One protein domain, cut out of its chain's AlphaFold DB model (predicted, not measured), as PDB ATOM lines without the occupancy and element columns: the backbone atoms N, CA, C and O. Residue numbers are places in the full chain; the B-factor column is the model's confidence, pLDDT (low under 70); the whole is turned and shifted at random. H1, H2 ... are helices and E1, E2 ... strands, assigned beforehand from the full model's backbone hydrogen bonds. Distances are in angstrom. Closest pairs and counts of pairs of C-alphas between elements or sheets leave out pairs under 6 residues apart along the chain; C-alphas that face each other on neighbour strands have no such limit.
ATOM      1  N   SER A 141     276.045 392.618 368.977       93.50
ATOM      2  CA  SER A 141     276.365 391.336 368.380       93.50
ATOM      3  C   SER A 141     275.097 390.527 368.165       93.50
ATOM      4  O   SER A 141     274.102 390.671 368.872       93.50
ATOM      5  N   CYS A 142     275.151 389.614 367.206       93.69
ATOM      6  CA  CYS A 142     274.131 388.595 367.018       93.69
ATOM      7  C   CYS A 142     273.657 387.978 368.348       93.69
ATOM      8  O   CYS A 142     274.445 387.395 369.100       93.69
ATOM      9  N   GLY A 143     272.348 388.060 368.598       92.12
ATOM     10  CA  GLY A 143     271.709 387.512 369.795       92.12
ATOM     11  C   GLY A 143     271.825 388.387 371.044       92.12
ATOM     12  O   GLY A 143     271.399 387.947 372.114       92.12
ATOM     13  N   ASP A 144     272.379 389.595 370.932       93.81
ATOM     14  CA  ASP A 144     272.362 390.566 372.017       93.81
ATOM     15  C   ASP A 144     270.919 391.054 372.257       93.81
ATOM     16  O   ASP A 144     270.282 391.567 371.334       93.81
ATOM     17  N   PRO A 145     270.361 390.900 373.472       92.62
ATOM     18  CA  PRO A 145     269.016 391.384 373.771       92.62
ATOM     19  C   PRO A 145     268.880 392.908 373.652       92.62
ATOM     20  O   PRO A 145     267.752 393.389 373.551       92.62
ATOM     21  N   GLN A 146     269.985 393.666 373.664       92.94
ATOM     22  CA  GLN A 146     269.950 395.111 373.459       92.94
ATOM     23  C   GLN A 146     269.487 395.498 372.055       92.94
ATOM     24  O   GLN A 146     269.002 396.610 371.917       92.94
ATOM     25  N   LEU A 147     269.546 394.598 371.061       94.38
ATOM     26  CA  LEU A 147     269.075 394.868 369.694       94.38
ATOM     27  C   LEU A 147     267.591 395.278 369.629       94.38
ATOM     28  O   LEU A 147     267.162 395.856 368.638       94.38
ATOM     29  N   TYR A 148     266.812 394.959 370.667       95.25
ATOM     30  CA  TYR A 148     265.355 395.120 370.708       95.25
ATOM     31  C   TYR A 148     264.886 395.927 371.931       95.25
ATOM     32  O   TYR A 148     263.786 395.701 372.446       95.25
ATOM     33  N   LEU A 149     265.754 396.772 372.494       92.88
ATOM     34  CA  LEU A 149     265.504 397.430 373.777       92.88
ATOM     35  C   LEU A 149     264.566 398.633 373.645       92.88
ATOM     36  O   LEU A 149     263.721 398.852 374.519       92.88
ATOM     37  N   ALA A 150     264.723 399.405 372.575       90.31
ATOM     38  CA  ALA A 150     263.995 400.639 372.337       90.31
ATOM     39  C   ALA A 150     263.019 400.483 371.156       90.31
ATOM     40  O   ALA A 150     263.299 399.771 370.198       90.31
ATOM     41  N   PRO A 151     261.837 401.116 371.191       91.56
ATOM     42  CA  PRO A 151     260.964 401.152 370.027       91.56
ATOM     43  C   PRO A 151     261.428 402.233 369.040       91.56
ATOM     44  O   PRO A 151     261.722 403.358 369.442       91.56
ATOM     45  N   HIS A 152     261.402 401.929 367.742       88.81
ATOM     46  CA  HIS A 152     261.453 402.939 366.687       88.81
ATOM     47  C   HIS A 152     260.026 403.265 366.229       88.81
ATOM     48  O   HIS A 152     259.330 402.398 365.704       88.81
ATOM     49  N   THR A 153     259.555 404.490 366.471       85.31
ATOM     50  CA  THR A 153     258.207 404.942 366.058       85.31
ATOM     51  C   THR A 153     258.236 406.194 365.187       85.31
ATOM     52  O   THR A 153     257.188 406.772 364.901       85.31
ATOM     53  N   ILE A 154     259.431 406.667 364.838       90.44
ATOM     54  CA  ILE A 154     259.638 407.813 363.955       90.44
ATOM     55  C   ILE A 154     259.669 407.269 362.519       90.44
ATOM     56  O   ILE A 154     260.056 406.127 362.303       90.44
ATOM     57  N   CYS A 155     259.209 408.042 361.537       94.81
ATOM     58  CA  CYS A 155     259.162 407.582 360.141       94.81
ATOM     59  C   CYS A 155     260.483 407.757 359.382       94.81
ATOM     60  O   CYS A 155     260.562 407.380 358.211       94.81
ATOM     61  N   ASP A 156     261.493 408.327 360.034       93.75
ATOM     62  CA  ASP A 156     262.809 408.528 359.450       93.75
ATOM     63  C   ASP A 156     263.523 407.178 359.270       93.75
ATOM     64  O   ASP A 156     263.298 406.257 360.058       93.75
ATOM     65  N   PRO A 157     264.349 407.016 358.225       96.25
ATOM     66  CA  PRO A 157     265.157 405.815 358.057       96.25
ATOM     67  C   PRO A 157     266.032 405.561 359.282       96.25
ATOM     68  O   PRO A 157     266.702 406.475 359.763       96.25
ATOM     69  N   MET A 158     266.071 404.311 359.731       94.62
ATOM     70  CA  MET A 158     267.006 403.877 360.758       94.62
ATOM     71  C   MET A 158     268.420 403.808 360.177       94.62
ATOM     72  O   MET A 158     268.623 403.332 359.058       94.62
ATOM     73  N   ASP A 159     269.416 404.211 360.957       93.75
ATOM     74  CA  ASP A 159     270.832 404.157 360.580       93.75
ATOM     75  C   ASP A 159     271.512 402.811 360.910       93.75
ATOM     76  O   ASP A 159     272.722 402.653 360.738       93.75
ATOM     77  N   ALA A 160     270.732 401.823 361.358       93.81
ATOM     78  CA  ALA A 160     271.205 400.487 361.686       93.81
ATOM     79  C   ALA A 160     271.722 399.738 360.442       93.81
ATOM     80  O   ALA A 160     271.000 399.503 359.470       93.81
ATOM     81  N   ALA A 161     272.969 399.279 360.502       95.25
ATOM     82  CA  ALA A 161     273.652 398.571 359.430       95.25
ATOM     83  C   ALA A 161     274.300 397.279 359.939       95.25
ATOM     84  O   ALA A 161     274.984 397.257 360.960       95.25
ATOM     85  N   ALA A 162     274.128 396.186 359.196       95.75
ATOM     86  CA  ALA A 162     274.804 394.929 359.497       95.75
ATOM     87  C   ALA A 162     276.286 394.985 359.076       95.75
ATOM     88  O   ALA A 162     276.611 395.477 357.993       95.75
ATOM     89  N   ALA A 163     277.176 394.458 359.915       93.94
ATOM     90  CA  ALA A 163     278.616 394.427 359.688       93.94
ATOM     91  C   ALA A 163     279.239 393.069 360.074       93.94
ATOM     92  O   ALA A 163     278.745 392.398 360.995       93.94
ATOM     93  N   PRO A 164     280.342 392.669 359.409       93.19
ATOM     94  CA  PRO A 164     281.087 391.471 359.777       93.19
ATOM     95  C   PRO A 164     281.762 391.640 361.144       93.19
ATOM     96  O   PRO A 164     281.779 392.725 361.723       93.19
ATOM     97  N   ASP A 165     282.342 390.561 361.667       89.19
ATOM     98  CA  ASP A 165     283.123 390.635 362.900       89.19
ATOM     99  C   ASP A 165     284.398 391.494 362.745       89.19
ATOM    100  O   ASP A 165     284.767 391.947 361.658       89.19
ATOM    101  N   GLU A 166     285.133 391.672 363.845       85.88
ATOM    102  CA  GLU A 166     286.404 392.413 363.870       85.88
ATOM    103  C   GLU A 166     287.491 391.843 362.930       85.88
ATOM    104  O   GLU A 166     288.469 392.526 362.623       85.88
ATOM    105  N   ASN A 167     287.331 390.605 362.449       89.50
ATOM    106  CA  ASN A 167     288.230 389.955 361.494       89.50
ATOM    107  C   ASN A 167     287.730 390.064 360.042       89.50
ATOM    108  O   ASN A 167     288.370 389.524 359.134       89.50
ATOM    109  N   GLY A 168     286.599 390.734 359.806       88.25
ATOM    110  CA  GLY A 168     285.942 390.818 358.504       88.25
ATOM    111  C   GLY A 168     285.276 389.510 358.067       88.25
ATOM    112  O   GLY A 168     284.957 389.352 356.886       88.25
ATOM    113  N   ALA A 169     285.092 388.551 358.977       90.94
ATOM    114  CA  ALA A 169     284.345 387.335 358.703       90.94
ATOM    115  C   ALA A 169     282.852 387.607 358.907       90.94
ATOM    116  O   ALA A 169     282.441 388.065 359.969       90.94
ATOM    117  N   GLY A 170     282.044 387.320 357.884       91.19
ATOM    118  CA  GLY A 170     280.592 387.435 357.996       91.19
ATOM    119  C   GLY A 170     279.986 386.312 358.842       91.19
ATOM    120  O   GLY A 170     280.486 385.179 358.846       91.19
ATOM    121  N   CYS A 171     278.873 386.604 359.510       92.56
ATOM    122  CA  CYS A 171     278.090 385.635 360.271       92.56
ATOM    123  C   CYS A 171     276.742 385.386 359.597       92.56
ATOM    124  O   CYS A 171     276.083 386.297 359.113       92.56
ATOM    125  N   PHE A 172     276.268 384.141 359.628       91.62
ATOM    126  CA  PHE A 172     274.909 383.805 359.189       91.62
ATOM    127  C   PHE A 172     273.913 383.977 360.338       91.62
ATOM    128  O   PHE A 172     273.276 383.011 360.762       91.62
ATOM    129  N   CYS A 173     273.825 385.188 360.880       94.81
ATOM    130  CA  CYS A 173     272.892 385.514 361.945       94.81
ATOM    131  C   CYS A 173     271.921 386.604 361.511       94.81
ATOM    132  O   CYS A 173     272.313 387.559 360.856       94.81
ATOM    133  N   MET A 174     270.655 386.443 361.889       97.06
ATOM    134  CA  MET A 174     269.640 387.476 361.734       97.06
ATOM    135  C   MET A 174     269.704 388.399 362.952       97.06
ATOM    136  O   MET A 174     269.483 387.937 364.071       97.06
ATOM    137  N   LEU A 175     270.018 389.674 362.734       97.06
ATOM    138  CA  LEU A 175     270.079 390.686 363.790       97.06
ATOM    139  C   LEU A 175     268.671 391.191 364.123       97.06
ATOM    140  O   LEU A 175     268.324 391.316 365.291       97.06
ATOM    141  N   GLY A 176     267.835 391.409 363.110       97.56
ATOM    142  CA  GLY A 176     266.469 391.903 363.277       97.56
ATOM    143  C   GLY A 176     265.978 392.618 362.026       97.56
ATOM    144  O   GLY A 176     266.585 392.496 360.960       97.56
ATOM    145  N   TYR A 177     264.886 393.361 362.156       98.31
ATOM    146  CA  TYR A 177     264.325 394.174 361.080       98.31
ATOM    147  C   TYR A 177     264.460 395.661 361.416       98.31
ATOM    148  O   TYR A 177     264.217 396.058 362.557       98.31
ATOM    149  N   ALA A 178     264.859 396.452 360.423       97.75
ATOM    150  CA  ALA A 178     265.008 397.903 360.500       97.75
ATOM    151  C   ALA A 178     264.107 398.579 359.458       97.75
ATOM    152  O   ALA A 178     263.793 397.982 358.428       97.75
ATOM    153  N   TRP A 179     263.699 399.818 359.715       97.88
ATOM    154  CA  TRP A 179     262.943 400.641 358.772       97.88
ATOM    155  C   TRP A 179     263.896 401.444 357.888       97.88
ATOM    156  O   TRP A 179     264.728 402.184 358.405       97.88
ATOM    157  N   ASP A 180     263.777 401.337 356.564       96.81
ATOM    158  CA  ASP A 180     264.645 402.063 355.620       96.81
ATOM    159  C   ASP A 180     264.062 403.406 355.134       96.81
ATOM    160  O   ASP A 180     264.618 404.053 354.242       96.81
ATOM    161  N   GLY A 181     262.928 403.823 355.705       95.81
ATOM    162  CA  GLY A 181     262.146 404.978 355.259       95.81
ATOM    163  C   GLY A 181     260.948 404.626 354.373       95.81
ATOM    164  O   GLY A 181     260.041 405.444 354.251       95.81
ATOM    165  N   ASN A 182     260.920 403.437 353.763       96.69
ATOM    166  CA  ASN A 182     259.843 402.989 352.872       96.69
ATOM    167  C   ASN A 182     259.294 401.605 353.240       96.69
ATOM    168  O   ASN A 182     258.090 401.373 353.124       96.69
ATOM    169  N   GLU A 183     260.161 400.678 353.635       97.44
ATOM    170  CA  GLU A 183     259.801 399.321 354.024       97.44
ATOM    171  C   GLU A 183     260.689 398.785 355.157       97.44
ATOM    172  O   GLU A 183     261.735 399.332 355.510       97.44
ATOM    173  N   CYS A 184     260.236 397.689 355.760       98.19
ATOM    174  CA  CYS A 184     261.005 396.965 356.759       98.19
ATOM    175  C   CYS A 184     261.987 396.012 356.070       98.19
ATOM    176  O   CYS A 184     261.588 395.122 355.317       98.19
ATOM    177  N   VAL A 185     263.277 396.164 356.358       98.19
ATOM    178  CA  VAL A 185     264.358 395.364 355.775       98.19
ATOM    179  C   VAL A 185     265.019 394.489 356.832       98.19
ATOM    180  O   VAL A 185     265.221 394.888 357.977       98.19
ATOM    181  N   GLY A 186     265.350 393.255 356.455       97.94
ATOM    182  CA  GLY A 186     266.058 392.327 357.332       97.94
ATOM    183  C   GLY A 186     267.556 392.616 357.370       97.94
ATOM    184  O   GLY A 186     268.204 392.621 356.323       97.94
ATOM    185  N   LEU A 187     268.115 392.784 358.566       97.75
ATOM    186  CA  LEU A 187     269.551 392.923 358.794       97.75
ATOM    187  C   LEU A 187     270.143 391.598 359.276       97.75
ATOM    188  O   LEU A 187     269.633 390.975 360.212       97.75
ATOM    189  N   GLY A 188     271.246 391.168 358.661       96.38
ATOM    190  CA  GLY A 188     271.921 389.937 359.057       96.38
ATOM    191  C   GLY A 188     273.419 389.956 358.796       96.38
ATOM    192  O   GLY A 188     273.838 390.019 357.643       96.38
ATOM    193  N   ASP A 189     274.191 389.885 359.879       95.50
ATOM    194  CA  ASP A 189     275.634 389.644 359.911       95.50
ATOM    195  C   ASP A 189     276.062 389.367 361.375       95.50
ATOM    196  O   ASP A 189     275.259 388.895 362.188       95.50
ATOM    197  N   CYS A 190     277.321 389.614 361.738       94.69
ATOM    198  CA  CYS A 190     277.839 389.415 363.088       94.69
ATOM    199  C   CYS A 190     277.430 390.524 364.055       94.69
ATOM    200  O   CYS A 190     277.203 390.241 365.234       94.69
ATOM    201  N   GLN A 191     277.389 391.765 363.573       94.94
ATOM    202  CA  GLN A 191     277.226 392.970 364.381       94.94
ATOM    203  C   GLN A 191     276.247 393.936 363.717       94.94
ATOM    204  O   GLN A 191     276.154 393.986 362.492       94.94
ATOM    205  N   CYS A 192     275.550 394.722 364.526       94.75
ATOM    206  CA  CYS A 192     274.808 395.895 364.088       94.75
ATOM    207  C   CYS A 192     275.597 397.157 364.454       94.75
ATOM    208  O   CYS A 192     275.961 397.319 365.615       94.75
ATOM    209  N   LEU A 193     275.840 398.047 363.494       91.44
ATOM    210  CA  LEU A 193     276.441 399.372 363.683       91.44
ATOM    211  C   LEU A 193     275.401 400.461 363.402       91.44
ATOM    212  O   LEU A 193     274.632 400.315 362.460       91.44
ATOM    213  N   GLY A 194     275.397 401.543 364.179       88.31
ATOM    214  CA  GLY A 194     274.425 402.636 364.044       88.31
ATOM    215  C   GLY A 194     273.821 403.033 365.389       88.31
ATOM    216  O   GLY A 194     273.892 402.271 366.360       88.31
ATOM    217  N   ALA A 195     273.255 404.233 365.463       86.12
ATOM    218  CA  ALA A 195     272.536 404.724 366.635       86.12
ATOM    219  C   ALA A 195     271.211 403.980 366.871       86.12
ATOM    220  O   ALA A 195     270.722 403.949 367.995       86.12
ATOM    221  N   ASP A 196     270.651 403.356 365.835       92.88
ATOM    222  CA  ASP A 196     269.356 402.675 365.864       92.88
ATOM    223  C   ASP A 196     269.459 401.157 366.049       92.88
ATOM    224  O   ASP A 196     268.462 400.436 365.960       92.88
ATOM    225  N   CYS A 197     270.656 400.632 366.313       93.75
ATOM    226  CA  CYS A 197     270.852 399.195 366.486       93.75
ATOM    227  C   CYS A 197     270.135 398.608 367.698       93.75
ATOM    228  O   CYS A 197     269.877 397.408 367.711       93.75
ATOM    229  N   ASP A 198     269.812 399.415 368.705       93.44
ATOM    230  CA  ASP A 198     269.023 398.994 369.861       93.44
ATOM    231  C   ASP A 198     267.505 399.077 369.628       93.44
ATOM    232  O   ASP A 198     266.719 398.763 370.530       93.44
ATOM    233  N   LYS A 199     267.095 399.484 368.419       95.50
ATOM    234  CA  LYS A 199     265.700 399.704 368.028       95.50
ATOM    235  C   LYS A 199     265.175 398.729 366.975       95.50
ATOM    236  O   LYS A 199     264.112 398.970 366.398       95.50
ATOM    237  N   LEU A 200     265.894 397.642 366.693       96.81
ATOM    238  CA  LEU A 200     265.416 396.625 365.756       96.81
ATOM    239  C   LEU A 200     264.165 395.931 366.307       96.81
ATOM    240  O   LEU A 200     263.932 395.871 367.516       96.81
ATOM    241  N   THR A 201     263.383 395.318 365.422       97.62
ATOM    242  CA  THR A 201     262.328 394.375 365.822       97.62
ATOM    243  C   THR A 201     262.738 392.933 365.544       97.62
ATOM    244  O   THR A 201     263.599 392.651 364.703       97.62
ATOM    245  N   GLN A 202     262.120 391.988 366.258       96.94
ATOM    246  CA  GLN A 202     262.440 390.565 366.108       96.94
ATOM    247  C   GLN A 202     261.764 389.955 364.883       96.94
ATOM    248  O   GLN A 202     262.279 388.996 364.303       96.94
ATOM    249  N   THR A 203     260.609 390.492 364.490       97.62
ATOM    250  CA  THR A 203     259.829 390.005 363.350       97.62
ATOM    251  C   THR A 203     259.524 391.119 362.354       97.62
ATOM    252  O   THR A 203     259.512 392.306 362.700       97.62
ATOM    253  N   MET A 204     259.266 390.716 361.107       97.88
ATOM    254  CA  MET A 204     258.851 391.627 360.042       97.88
ATOM    255  C   MET A 204     257.527 392.304 360.407       97.88
ATOM    256  O   MET A 204     257.388 393.517 360.296       97.88
ATOM    257  N   GLU A 205     256.578 391.520 360.919       97.88
ATOM    258  CA  GLU A 205     255.247 391.990 361.285       97.88
ATOM    259  C   GLU A 205     255.290 393.040 362.406       97.88
ATOM    260  O   GLU A 205     254.488 393.971 362.402       97.88
ATOM    261  N   GLU A 206     256.223 392.921 363.358       97.00
ATOM    262  CA  GLU A 206     256.442 393.936 364.397       97.00
ATOM    263  C   GLU A 206     256.955 395.254 363.807       97.00
ATOM    264  O   GLU A 206     256.461 396.316 364.190       97.00
ATOM    265  N   CYS A 207     257.897 395.197 362.859       97.50
ATOM    266  CA  CYS A 207     258.412 396.396 362.197       97.50
ATOM    267  C   CYS A 207     257.313 397.090 361.378       97.50
ATOM    268  O   CYS A 207     257.112 398.299 361.515       97.50
ATOM    269  N   GLU A 208     256.555 396.335 360.575       96.56
ATOM    270  CA  GLU A 208     255.463 396.870 359.751       96.56
ATOM    271  C   GLU A 208     254.354 397.485 360.616       96.56
ATOM    272  O   GLU A 208     253.810 398.547 360.298       96.56
ATOM    273  N   ALA A 209     254.032 396.848 361.745       96.00
ATOM    274  CA  ALA A 209     253.064 397.371 362.700       96.00
ATOM    275  C   ALA A 209     253.541 398.684 363.343       96.00
ATOM    276  O   ALA A 209     252.744 399.611 363.493       96.00
ATOM    277  N   ALA A 210     254.828 398.786 363.695       95.12
ATOM    278  CA  ALA A 210     255.408 400.011 364.246       95.12
ATOM    279  C   ALA A 210     255.372 401.180 363.242       95.12
ATOM    280  O   ALA A 210     255.150 402.320 363.646       95.12
ATOM    281  N   HIS A 211     255.488 400.890 361.941       95.50
ATOM    282  CA  HIS A 211     255.564 401.893 360.870       95.50
ATOM    283  C   HIS A 211     254.293 401.992 360.016       95.50
ATOM    284  O   HIS A 211     254.304 402.586 358.940       95.50
ATOM    285  N   THR A 212     253.156 401.487 360.499       95.25
ATOM    286  CA  THR A 212     251.876 401.575 359.767       95.25
ATOM    287  C   THR A 212     251.441 403.027 359.503       95.25
ATOM    288  O   THR A 212     250.685 403.284 358.573       95.25
TER     289      THR A 212
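What this domain is: This is residues 141 to 212 of the 215 residues of an uncharacterized protein of Deltaproteobacteria bacterium (UniProt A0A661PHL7). This domain has little regular structure: it is mostly loops, with two tiny two-stranded sheets one after the other along its length, E1 with E4 and the hairpin E2 and E3, and H1 packed on the hairpin at one end. The 72 printed residues, 21 of them in named elements, run E1, E2, E3, E4, H1; the class is mixed, both sheets antiparallel. It is compact, radius of gyration of the C-alphas 11.4 A, spanning 38 by 19 by 18 A.

How they stand to each other: After residues 141 to 160, with no named element, E1, residues 161 to 163, is the antiparallel neighbour of E4, residues 191 to 193; N 161 and O 193, 2.8 A apart, are within hydrogen-bond range. E2, residues 176 to 179, and E3, residues 184 to 187, form a hairpin, with N 185 and O 178 at 2.8 A, within hydrogen-bond range. In H1, residues 204 to 210, every O i to N i+4 pair is within range; its C-alpha closest to E3, Cys 207, is 6.1 A from that of Cys 184.

Where its parts are: E1 begins at C-alpha 161 (273.652, 398.571, 359.430). E2 is 10.4 A long; H1, 10.0 A, ends at C-alpha 210 (255.408, 400.011, 364.246).

The domain as a whole: The printed part has no cut. The link E1 to E2 is long. No printed residue is under 70.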